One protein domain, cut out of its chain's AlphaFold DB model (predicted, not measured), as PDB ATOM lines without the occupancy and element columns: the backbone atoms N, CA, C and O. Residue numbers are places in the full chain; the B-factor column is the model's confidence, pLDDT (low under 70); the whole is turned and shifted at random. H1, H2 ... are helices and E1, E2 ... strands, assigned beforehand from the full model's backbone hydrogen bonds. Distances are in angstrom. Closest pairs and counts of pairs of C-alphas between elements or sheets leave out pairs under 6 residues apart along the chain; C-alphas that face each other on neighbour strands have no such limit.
ATOM      1  N   VAL A 243      25.840 -39.821 -13.347       88.88
ATOM      2  CA  VAL A 243      25.918 -38.366 -13.615       88.88
ATOM      3  C   VAL A 243      27.240 -37.707 -13.232       88.88
ATOM      4  O   VAL A 243      27.400 -36.503 -13.460       88.88
ATOM      5  N   LYS A 244      28.175 -38.443 -12.621       90.19
ATOM      6  CA  LYS A 244      29.466 -37.891 -12.201       90.19
ATOM      7  C   LYS A 244      30.597 -38.407 -13.063       90.19
ATOM      8  O   LYS A 244      30.882 -39.602 -13.082       90.19
ATOM      9  N   PHE A 245      31.285 -37.474 -13.705       90.31
ATOM     10  CA  PHE A 245      32.554 -37.731 -14.362       90.31
ATOM     11  C   PHE A 245      33.624 -38.003 -13.310       90.31
ATOM     12  O   PHE A 245      33.839 -37.183 -12.417       90.31
ATOM     13  N   HIS A 246      34.304 -39.137 -13.423       88.88
ATOM     14  CA  HIS A 246      35.503 -39.397 -12.622       88.88
ATOM     15  C   HIS A 246      36.749 -39.583 -13.484       88.88
ATOM     16  O   HIS A 246      37.854 -39.515 -12.956       88.88
ATOM     17  N   LYS A 247      36.586 -39.784 -14.798       91.81
ATOM     18  CA  LYS A 247      37.699 -39.956 -15.724       91.81
ATOM     19  C   LYS A 247      37.277 -39.622 -17.157       91.81
ATOM     20  O   LYS A 247      36.197 -40.012 -17.600       91.81
ATOM     21  N   VAL A 248      38.138 -38.900 -17.869       92.94
ATOM     22  CA  VAL A 248      38.027 -38.624 -19.306       92.94
ATOM     23  C   VAL A 248      39.372 -38.972 -19.927       92.94
ATOM     24  O   VAL A 248      40.397 -38.436 -19.510       92.94
ATOM     25  N   GLU A 249      39.380 -39.895 -20.883       93.44
ATOM     26  CA  GLU A 249      40.587 -40.314 -21.597       93.44
ATOM     27  C   GLU A 249      40.504 -39.912 -23.061       93.44
ATOM     28  O   GLU A 249      39.511 -40.177 -23.735       93.44
ATOM     29  N   LYS A 250      41.577 -39.298 -23.559       93.12
ATOM     30  CA  LYS A 250      41.729 -39.006 -24.979       93.12
ATOM     31  C   LYS A 250      42.277 -40.245 -25.678       93.12
ATOM     32  O   LYS A 250      43.327 -40.761 -25.297       93.12
ATOM     33  N   VAL A 251      41.561 -40.726 -26.685       92.19
ATOM     34  CA  VAL A 251      41.837 -41.994 -27.361       92.19
ATOM     35  C   VAL A 251      41.983 -41.746 -28.853       92.19
ATOM     36  O   VAL A 251      41.078 -41.213 -29.486       92.19
ATOM     37  N   ASN A 252      43.123 -42.146 -29.417       87.38
ATOM     38  CA  ASN A 252      43.404 -41.997 -30.850       87.38
ATOM     39  C   ASN A 252      42.718 -43.076 -31.698       87.38
ATOM     40  O   ASN A 252      42.272 -42.804 -32.813       87.38
ATOM     41  N   ASP A 253      42.653 -44.297 -31.166       88.50
ATOM     42  CA  ASP A 253      41.978 -45.441 -31.764       88.50
ATOM     43  C   ASP A 253      41.563 -46.452 -30.689       88.50
ATOM     44  O   ASP A 253      42.121 -46.495 -29.590       88.50
ATOM     45  N   PHE A 254      40.593 -47.302 -31.028       91.12
ATOM     46  CA  PHE A 254      40.087 -48.331 -30.124       91.12
ATOM     47  C   PHE A 254      40.686 -49.720 -30.358       91.12
ATOM     48  O   PHE A 254      40.301 -50.667 -29.673       91.12
ATOM     49  N   LYS A 255      41.624 -49.883 -31.303       89.31
ATOM     50  CA  LYS A 255      42.098 -51.202 -31.750       89.31
ATOM     51  C   LYS A 255      42.700 -52.006 -30.601       89.31
ATOM     52  O   LYS A 255      42.423 -53.198 -30.475       89.31
ATOM     53  N   ASN A 256      43.478 -51.333 -29.756       87.50
ATOM     54  CA  ASN A 256      44.104 -51.906 -28.561       87.50
ATOM     55  C   ASN A 256      43.614 -51.254 -27.260       87.50
ATOM     56  O   ASN A 256      44.196 -51.483 -26.196       87.50
ATOM     57  N   TYR A 257      42.565 -50.434 -27.334       91.00
ATOM     58  CA  TYR A 257      42.063 -49.716 -26.177       91.00
ATOM     59  C   TYR A 257      41.420 -50.675 -25.177       91.00
ATOM     60  O   TYR A 257      40.629 -51.552 -25.535       91.00
ATOM     61  N   ARG A 258      41.761 -50.503 -23.900       90.56
ATOM     62  CA  ARG A 258      41.186 -51.274 -22.801       90.56
ATOM     63  C   ARG A 258      40.402 -50.341 -21.911       90.56
ATOM     64  O   ARG A 258      40.964 -49.433 -21.308       90.56
ATOM     65  N   PHE A 259      39.113 -50.614 -21.785       92.31
ATOM     66  CA  PHE A 259      38.289 -49.870 -20.858       92.31
ATOM     67  C   PHE A 259      38.663 -50.229 -19.420       92.31
ATOM     68  O   PHE A 259      38.460 -51.365 -18.997       92.31
ATOM     69  N   ASN A 260      39.195 -49.256 -18.681       88.31
ATOM     70  CA  ASN A 260      39.570 -49.429 -17.283       88.31
ATOM     71  C   ASN A 260      38.791 -48.444 -16.406       88.31
ATOM     72  O   ASN A 260      38.976 -47.228 -16.517       88.31
ATOM     73  N   CYS A 261      37.914 -48.994 -15.571       86.38
ATOM     74  CA  CYS A 261      37.040 -48.293 -14.645       86.38
ATOM     75  C   CYS A 261      37.595 -48.461 -13.223       86.38
ATOM     76  O   CYS A 261      37.803 -49.571 -12.740       86.38
ATOM     77  N   GLU A 262      37.835 -47.346 -12.538       86.00
ATOM     78  CA  GLU A 262      38.349 -47.358 -11.160       86.00
ATOM     79  C   GLU A 262      37.257 -47.654 -10.122       86.00
ATOM     80  O   GLU A 262      37.548 -47.954  -8.964       86.00
ATOM     81  N   LYS A 263      35.986 -47.542 -10.517       89.75
ATOM     82  CA  LYS A 263      34.822 -47.839  -9.676       89.75
ATOM     83  C   LYS A 263      34.365 -49.283  -9.872       89.75
ATOM     84  O   LYS A 263      34.710 -49.926 -10.858       89.75
ATOM     85  N   ASP A 264      33.551 -49.797  -8.946       90.69
ATOM     86  CA  ASP A 264      32.974 -51.133  -9.138       90.69
ATOM     87  C   ASP A 264      32.049 -51.163 -10.357       90.69
ATOM     88  O   ASP A 264      32.084 -52.123 -11.115       90.69
ATOM     89  N   ILE A 265      31.269 -50.100 -10.585       93.31
ATOM     90  CA  ILE A 265      30.384 -49.965 -11.744       93.31
ATOM     91  C   ILE A 265      30.611 -48.603 -12.403       93.31
ATOM     92  O   ILE A 265      30.528 -47.570 -11.734       93.31
ATOM     93  N   CYS A 266      30.833 -48.599 -13.719       94.81
ATOM     94  CA  CYS A 266      30.890 -47.387 -14.532       94.81
ATOM     95  C   CYS A 266      29.987 -47.492 -15.754       94.81
ATOM     96  O   CYS A 266      29.952 -48.525 -16.429       94.81
ATOM     97  N   LEU A 267      29.365 -46.370 -16.102       96.25
ATOM     98  CA  LEU A 267      28.922 -46.119 -17.464       96.25
ATOM     99  C   LEU A 267      30.088 -45.513 -18.246       96.25
ATOM    100  O   LEU A 267      30.785 -44.634 -17.746       96.25
ATOM    101  N   VAL A 268      30.301 -45.978 -19.467       95.69
ATOM    102  CA  VAL A 268      31.288 -45.435 -20.394       95.69
ATOM    103  C   VAL A 268      30.578 -44.930 -21.632       95.69
ATOM    104  O   VAL A 268      29.700 -45.611 -22.161       95.69
ATOM    105  N   SER A 269      30.976 -43.753 -22.098       94.44
ATOM    106  CA  SER A 269      30.426 -43.135 -23.296       94.44
ATOM    107  C   SER A 269      31.515 -42.535 -24.171       94.44
ATOM    108  O   SER A 269      32.560 -42.113 -23.676       94.44
ATOM    109  N   SER A 270      31.274 -42.525 -25.478       92.44
ATOM    110  CA  SER A 270      32.101 -41.821 -26.454       92.44
ATOM    111  C   SER A 270      31.229 -41.437 -27.644       92.44
ATOM    112  O   SER A 270      30.591 -42.305 -28.239       92.44
ATOM    113  N   ALA A 271      31.224 -40.155 -28.001       88.31
ATOM    114  CA  ALA A 271      30.529 -39.637 -29.178       88.31
ATOM    115  C   ALA A 271      31.244 -38.377 -29.689       88.31
ATOM    116  O   ALA A 271      30.898 -37.268 -29.275       88.31
ATOM    117  N   PRO A 272      32.263 -38.529 -30.549       82.38
ATOM    118  CA  PRO A 272      32.988 -37.385 -31.073       82.38
ATOM    119  C   PRO A 272      32.079 -36.544 -31.969       82.38
ATOM    120  O   PRO A 272      31.322 -37.073 -32.796       82.38
ATOM    121  N   LEU A 273      32.188 -35.221 -31.829       74.25
ATOM    122  CA  LEU A 273      31.420 -34.273 -32.631       74.25
ATOM    123  C   LEU A 273      31.627 -34.528 -34.133       74.25
ATOM    124  O   LEU A 273      32.745 -34.711 -34.615       74.25
ATOM    125  N   GLY A 274      30.517 -34.562 -34.875       71.31
ATOM    126  CA  GLY A 274      30.515 -34.673 -36.335       71.31
ATOM    127  C   GLY A 274      30.791 -36.061 -36.924       71.31
ATOM    128  O   GLY A 274      30.873 -36.168 -38.144       71.31
ATOM    129  N   ARG A 275      30.928 -37.131 -36.120       77.00
ATOM    130  CA  ARG A 275      31.202 -38.488 -36.656       77.00
ATOM    131  C   ARG A 275      30.008 -39.443 -36.695       77.00
ATOM    132  O   ARG A 275      30.164 -40.564 -37.169       77.00
ATOM    133  N   GLY A 276      28.840 -39.019 -36.215       79.56
ATOM    134  CA  GLY A 276      27.585 -39.758 -36.412       79.56
ATOM    135  C   GLY A 276      27.502 -41.108 -35.689       79.56
ATOM    136  O   GLY A 276      26.743 -41.979 -36.111       79.56
ATOM    137  N   TRP A 277      28.277 -41.306 -34.617       88.69
ATOM    138  CA  TRP A 277      28.199 -42.509 -33.790       88.69
ATOM    139  C   TRP A 277      28.241 -42.201 -32.291       88.69
ATOM    140  O   TRP A 277      28.844 -41.220 -31.857       88.69
ATOM    141  N   LEU A 278      27.600 -43.067 -31.506       91.19
ATOM    142  CA  LEU A 278      27.519 -43.007 -30.048       91.19
ATOM    143  C   LEU A 278      27.788 -44.390 -29.465       91.19
ATOM    144  O   LEU A 278      26.997 -45.312 -29.648       91.19
ATOM    145  N   PHE A 279      28.877 -44.523 -28.717       94.62
ATOM    146  CA  PHE A 279      29.165 -45.711 -27.926       94.62
ATOM    147  C   PHE A 279      28.650 -45.541 -26.496       94.62
ATOM    148  O   PHE A 279      28.887 -44.516 -25.864       94.62
ATOM    149  N   THR A 280      27.990 -46.575 -25.975       96.00
ATOM    150  CA  THR A 280      27.563 -46.694 -24.579       96.00
ATOM    151  C   THR A 280      27.955 -48.075 -24.060       96.00
ATOM    152  O   THR A 280      27.576 -49.087 -24.648       96.00
ATOM    153  N   GLY A 281      28.675 -48.146 -22.945       96.38
ATOM    154  CA  GLY A 281      29.050 -49.409 -22.312       96.38
ATOM    155  C   GLY A 281      28.840 -49.377 -20.807       96.38
ATOM    156  O   GLY A 281      29.092 -48.358 -20.172       96.38
ATOM    157  N   LEU A 282      28.404 -50.492 -20.223       96.75
ATOM    158  CA  LEU A 282      28.362 -50.657 -18.772       96.75
ATOM    159  C   LEU A 282      29.457 -51.632 -18.350       96.75
ATOM    160  O   LEU A 282      29.522 -52.761 -18.839       96.75
ATOM    161  N   ILE A 283      30.311 -51.197 -17.432       95.19
ATOM    162  CA  ILE A 283      31.435 -51.977 -16.918       95.19
ATOM    163  C   ILE A 283      31.176 -52.280 -15.453       95.19
ATOM    164  O   ILE A 283      30.826 -51.373 -14.700       95.19
ATOM    165  N   LYS A 284      31.386 -53.537 -15.051       94.19
ATOM    166  CA  LYS A 284      31.438 -53.937 -13.644       94.19
ATOM    167  C   LYS A 284      32.710 -54.707 -13.344       94.19
ATOM    168  O   LYS A 284      33.048 -55.630 -14.082       94.19
ATOM    169  N   SER A 285      33.410 -54.312 -12.283       91.19
ATOM    170  CA  SER A 285      34.668 -54.917 -11.839       91.19
ATOM    171  C   SER A 285      35.650 -55.111 -13.012       91.19
ATOM    172  O   SER A 285      36.200 -56.191 -13.219       91.19
ATOM    173  N   ASN A 286      35.810 -54.066 -13.838       89.50
ATOM    174  CA  ASN A 286      36.633 -54.045 -15.060       89.50
ATOM    175  C   ASN A 286      36.262 -55.037 -16.176       89.50
ATOM    176  O   ASN A 286      37.034 -55.248 -17.113       89.50
ATOM    177  N   LYS A 287      35.053 -55.601 -16.141       92.81
ATOM    178  CA  LYS A 287      34.489 -56.412 -17.222       92.81
ATOM    179  C   LYS A 287      33.369 -55.654 -17.931       92.81
ATOM    180  O   LYS A 287      32.465 -55.131 -17.284       92.81
ATOM    181  N   MET A 288      33.404 -55.632 -19.265       95.12
ATOM    182  CA  MET A 288      32.301 -55.109 -20.078       95.12
ATOM    183  C   MET A 288      31.076 -56.018 -19.921       95.12
ATOM    184  O   MET A 288      31.107 -57.189 -20.310       95.12
ATOM    185  N   VAL A 289      30.012 -55.479 -19.333       96.12
ATOM    186  CA  VAL A 289      28.755 -56.191 -19.077       96.12
ATOM    187  C   VAL A 289      27.814 -56.043 -20.255       96.12
ATOM    188  O   VAL A 289      27.253 -57.031 -20.707       96.12
ATOM    189  N   CYS A 290      27.681 -54.844 -20.804       96.75
ATOM    190  CA  CYS A 290      26.998 -54.654 -22.073       96.75
ATOM    191  C   CYS A 290      27.655 -53.529 -22.859       96.75
ATOM    192  O   CYS A 290      28.220 -52.603 -22.276       96.75
ATOM    193  N   ALA A 291      27.572 -53.621 -24.180       97.00
ATOM    194  CA  ALA A 291      28.012 -52.565 -25.074       97.00
ATOM    195  C   ALA A 291      26.944 -52.287 -26.127       97.00
ATOM    196  O   ALA A 291      26.246 -53.187 -26.593       97.00
ATOM    197  N   ARG A 292      26.835 -51.027 -26.513       96.62
ATOM    198  CA  ARG A 292      25.958 -50.548 -27.569       96.62
ATOM    199  C   ARG A 292      26.709 -49.498 -28.359       96.62
ATOM    200  O   ARG A 292      27.352 -48.633 -27.772       96.62
ATOM    201  N   ILE A 293      26.605 -49.566 -29.676       94.88
ATOM    202  CA  ILE A 293      27.002 -48.464 -30.540       94.88
ATOM    203  C   ILE A 293      25.850 -48.151 -31.482       94.88
ATOM    204  O   ILE A 293      25.340 -49.030 -32.175       94.88
ATOM    205  N   ASP A 294      25.404 -46.906 -31.448       91.19
ATOM    206  CA  ASP A 294      24.479 -46.361 -32.427       91.19
ATOM    207  C   ASP A 294      25.288 -45.644 -33.498       91.19
ATOM    208  O   ASP A 294      26.174 -44.851 -33.188       91.19
ATOM    209  N   THR A 295      24.982 -45.936 -34.752       88.00
ATOM    210  CA  THR A 295      25.481 -45.225 -35.930       88.00
ATOM    211  C   THR A 295      24.289 -44.634 -36.681       88.00
ATOM    212  O   THR A 295      23.138 -44.909 -36.335       88.00
ATOM    213  N   GLU A 296      24.540 -43.877 -37.748       79.19
ATOM    214  CA  GLU A 296      23.467 -43.389 -38.626       79.19
ATOM    215  C   GLU A 296      22.588 -44.515 -39.199       79.19
ATOM    216  O   GLU A 296      21.389 -44.319 -39.395       79.19
ATOM    217  N   ASN A 297      23.162 -45.700 -39.442       81.31
ATOM    218  CA  ASN A 297      22.497 -46.777 -40.180       81.31
ATOM    219  C   ASN A 297      21.977 -47.906 -39.287       81.31
ATOM    220  O   ASN A 297      20.992 -48.562 -39.623       81.31
ATOM    221  N   GLU A 298      22.649 -48.168 -38.169       91.12
ATOM    222  CA  GLU A 298      22.370 -49.341 -37.348       91.12
ATOM    223  C   GLU A 298      22.728 -49.147 -35.873       91.12
ATOM    224  O   GLU A 298      23.582 -48.333 -35.508       91.12
ATOM    225  N   THR A 299      22.087 -49.958 -35.032       93.50
ATOM    226  CA  THR A 299      22.457 -50.157 -33.631       93.50
ATOM    227  C   THR A 299      23.097 -51.535 -33.495       93.50
ATOM    228  O   THR A 299      22.432 -52.552 -33.701       93.50
ATOM    229  N   LEU A 300      24.364 -51.580 -33.091       96.44
ATOM    230  CA  LEU A 300      25.095 -52.818 -32.818       96.44
ATOM    231  C   LEU A 300      25.267 -53.018 -31.313       96.44
ATOM    232  O   LEU A 300      25.298 -52.058 -30.540       96.44
ATOM    233  N   LEU A 301      25.391 -54.279 -30.892       97.25
ATOM    234  CA  LEU A 301      25.406 -54.663 -29.479       97.25
ATOM    235  C   LEU A 301      26.581 -55.582 -29.141       97.25
ATOM    236  O   LEU A 301      27.048 -56.361 -29.974       97.25
ATOM    237  N   ASP A 302      27.024 -55.501 -27.891       95.50
ATOM    238  CA  ASP A 302      28.035 -56.343 -27.262       95.50
ATOM    239  C   ASP A 302      29.264 -56.555 -28.159       95.50
ATOM    240  O   ASP A 302      29.973 -55.602 -28.483       95.50
ATOM    241  N   TYR A 303      29.522 -57.793 -28.584       95.44
ATOM    242  CA  TYR A 303      30.668 -58.125 -29.425       95.44
ATOM    243  C   TYR A 303      30.685 -57.325 -30.735       95.44
ATOM    244  O   TYR A 303      31.721 -56.784 -31.109       95.44
ATOM    245  N   GLN A 304      29.534 -57.191 -31.405       96.94
ATOM    246  CA  GLN A 304      29.439 -56.438 -32.658       96.94
ATOM    247  C   GLN A 304      29.719 -54.951 -32.436       96.94
ATOM    248  O   GLN A 304      30.400 -54.331 -33.251       96.94
ATOM    249  N   ALA A 305      29.249 -54.396 -31.313       96.50
ATOM    250  CA  ALA A 305      29.525 -53.009 -30.957       96.50
ATOM    251  C   ALA A 305      31.024 -52.767 -30.742       96.50
ATOM    252  O   ALA A 305      31.575 -51.804 -31.269       96.50
ATOM    253  N   LEU A 306      31.701 -53.664 -30.018       95.44
ATOM    254  CA  LEU A 306      33.139 -53.559 -29.759       95.44
ATOM    255  C   LEU A 306      33.977 -53.747 -31.033       95.44
ATOM    256  O   LEU A 306      34.953 -53.027 -31.232       95.44
ATOM    257  N   GLU A 307      33.596 -54.675 -31.913       95.88
ATOM    258  CA  GLU A 307      34.271 -54.872 -33.202       95.88
ATOM    259  C   GLU A 307      34.058 -53.703 -34.167       95.88
ATOM    260  O   GLU A 307      34.965 -53.359 -34.924       95.88
ATOM    261  N   CYS A 308      32.884 -53.069 -34.135       94.56
ATOM    262  CA  CYS A 308      32.641 -51.825 -34.856       94.56
ATOM    263  C   CYS A 308      33.534 -50.705 -34.310       94.56
ATOM    264  O   CYS A 308      34.278 -50.092 -35.073       94.56
ATOM    265  N   LEU A 309      33.550 -50.514 -32.987       93.12
ATOM    266  CA  LEU A 309      34.317 -49.461 -32.325       93.12
ATOM    267  C   LEU A 309      35.817 -49.525 -32.659       93.12
ATOM    268  O   LEU A 309      36.418 -48.501 -32.967       93.12
ATOM    269  N   LYS A 310      36.414 -50.725 -32.698       93.31
ATOM    270  CA  LYS A 310      37.827 -50.937 -33.089       93.31
ATOM    271  C   LYS A 310      38.169 -50.475 -34.508       93.31
ATOM    272  O   LYS A 310      39.342 -50.252 -34.799       93.31
ATOM    273  N   LYS A 311      37.179 -50.403 -35.402       90.94
ATOM    274  CA  LYS A 311      37.348 -49.977 -36.800       90.94
ATOM    275  C   LYS A 311      37.182 -48.469 -36.969       90.94
ATOM    276  O   LYS A 311      37.535 -47.947 -38.024       90.94
ATOM    277  N   LEU A 312      36.642 -47.779 -35.965       87.62
ATOM    278  CA  LEU A 312      36.463 -46.335 -36.003       87.62
ATOM    279  C   LEU A 312      37.815 -45.651 -35.801       87.62
ATOM    280  O   LEU A 312      38.567 -45.969 -34.880       87.62
ATOM    281  N   ALA A 313      38.121 -44.721 -36.700       78.69
ATOM    282  CA  ALA A 313      39.376 -43.990 -36.710       78.69
ATOM    283  C   ALA A 313      39.198 -42.568 -36.176       78.69
ATOM    284  O   ALA A 313      38.139 -41.960 -36.359       78.69
ATOM    285  N   GLY A 314      40.281 -42.039 -35.603       80.19
ATOM    286  CA  GLY A 314      40.460 -40.643 -35.227       80.19
ATOM    287  C   GLY A 314      40.229 -40.377 -33.744       80.19
ATOM    288  O   GLY A 314      39.436 -41.048 -33.089       80.19
ATOM    289  N   GLU A 315      40.859 -39.314 -33.259       85.19
ATOM    290  CA  GLU A 315      40.845 -38.923 -31.852       85.19
ATOM    291  C   GLU A 315      39.424 -38.675 -31.319       85.19
ATOM    292  O   GLU A 315      38.599 -38.075 -32.016       85.19
ATOM    293  N   THR A 316      39.140 -39.165 -30.112       90.50
ATOM    294  CA  THR A 316      37.869 -38.997 -29.392       90.50
ATOM    295  C   THR A 316      38.095 -39.014 -27.883       90.50
ATOM    296  O   THR A 316      39.086 -39.564 -27.397       90.50
ATOM    297  N   ASN A 317      37.144 -38.468 -27.132       92.31
ATOM    298  CA  ASN A 317      37.100 -38.613 -25.684       92.31
ATOM    299  C   ASN A 317      36.287 -39.850 -25.294       92.31
ATOM    300  O   ASN A 317      35.178 -40.062 -25.783       92.31
ATOM    301  N   VAL A 318      36.828 -40.641 -24.372       94.19
ATOM    302  CA  VAL A 318      36.109 -41.699 -23.667       94.19
ATOM    303  C   VAL A 318      35.826 -41.210 -22.257       94.19
ATOM    304  O   VAL A 318      36.739 -40.939 -21.476       94.19
ATOM    305  N   MET A 319      34.546 -41.086 -21.934       94.25
ATOM    306  CA  MET A 319      34.070 -40.537 -20.671       94.25
ATOM    307  C   MET A 319      33.576 -41.656 -19.760       94.25
ATOM    308  O   MET A 319      32.790 -42.503 -20.178       94.25
ATOM    309  N   TYR A 320      34.016 -41.635 -18.504       94.88
ATOM    310  CA  TYR A 320      33.656 -42.610 -17.481       94.88
ATOM    311  C   TYR A 320      32.817 -41.944 -16.391       94.88
ATOM    312  O   TYR A 320      33.239 -40.967 -15.759       94.88
ATOM    313  N   LEU A 321      31.634 -42.509 -16.153       94.56
ATOM    314  CA  LEU A 321      30.627 -41.972 -15.250       94.56
ATOM    315  C   LEU A 321      30.282 -42.951 -14.124       94.56
ATOM    316  O   LEU A 321      30.201 -44.160 -14.343       94.56
ATOM    317  N   SER A 322      30.060 -42.416 -12.921       92.31
ATOM    318  CA  SER A 322      29.688 -43.159 -11.707       92.31
ATOM    319  C   SER A 322      28.336 -42.720 -11.125       92.31
ATOM    320  O   SER A 322      27.770 -41.702 -11.534       92.31
ATOM    321  N   LEU A 323      27.824 -43.523 -10.183       85.62
ATOM    322  CA  LEU A 323      26.574 -43.281  -9.445       85.62
ATOM    323  C   LEU A 323      26.724 -42.263  -8.300       85.62
ATOM    324  O   LEU A 323      25.782 -41.521  -8.032       85.62
TER     325      LEU A 323
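AT A GLANCE: This is residues 243 to 323 of the 324 residues of the protein "UPF0033 domain-containing protein" of Sulfolobus islandicus (strain Y.N.15.51 / Yellowstone #2) (UniProt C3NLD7). A single twisted sheet of six antiparallel strands curls round one short helix, H1, which packs mainly on E4 toward the E5 edge. The long link from E1 to E2, residues 254 to 264, runs on the same side of the sheet as H1. The printed part has 81 residues, with six named strands and one named helix in the order E1, E2, E3, E4, E5, H1, E6; across the sheet the order is E1, E6, E2, E3, E4, E5, and the class is mostly strand. The whole is compact, with a radius of gyration of the C-alphas of 11.8 A, and rounded, spanning 32 by 24 by 22 A.

HOW THE PARTS SIT: E1, residues 244 to 253, is an edge strand, antiparallel to E6, residues 313 to 322, at 162 degrees between directions; N 251 and O 316 are 2.8 A apart, within hydrogen-bond range. E1 and E2, residues 265 to 270, are apart. E6 and E2 are antiparallel neighbours at 150 degrees, with N 319 and O 269 at 2.8 A. E2 opens a meander, each strand the antiparallel neighbour of the one before, with E3, residues 277 to 284, E4, residues 287 to 295, and E5, residues 299 to 301. E2 and E3 form a hairpin, with N 268 and O 281 at 2.8 A. E3 and E4 form a hairpin, with N 280 and O 292 at 2.8 A. E4 and E5 form a hairpin, with N 300 and O 293 at 2.9 A; E5 is the other edge strand. H1, residues 302 to 309, is on the sheet, which curls round it. The closest C-alphas of E4 and H1 are those of Ala 291 and Asp 302, 4.4 A apart. Every O i to N i+4 pair in H1 is within hydrogen-bond range.

IN THESE COORDINATES: E1 measures 24.4 A from C-alpha 244 at (29.466, -37.891, -12.201) to C-alpha 253, and bends by 51 degrees at residue 247. E2 measures 16.9 A, E3 23.4 A and E4 23.6 A; E4 bends by 54 degrees at residue 290. E5 has three residues. H1 begins at C-alpha 302 at (28.035, -56.343, -27.262). E6 measures 26.8 A and ends at C-alpha 322 at (29.688, -43.159, -11.707).

THE WHOLE: The two C-alphas farthest apart are those of Glu 262 and Asn 297, at 33.1 A, while those of Val 243 and Leu 323, the first and last printed, are 6.5 A apart. The printed part has no cut. The link from E1 to E2 is long, with 11 residues. The mean pLDDT of the printed part is 90.9, and no printed residue is under 70.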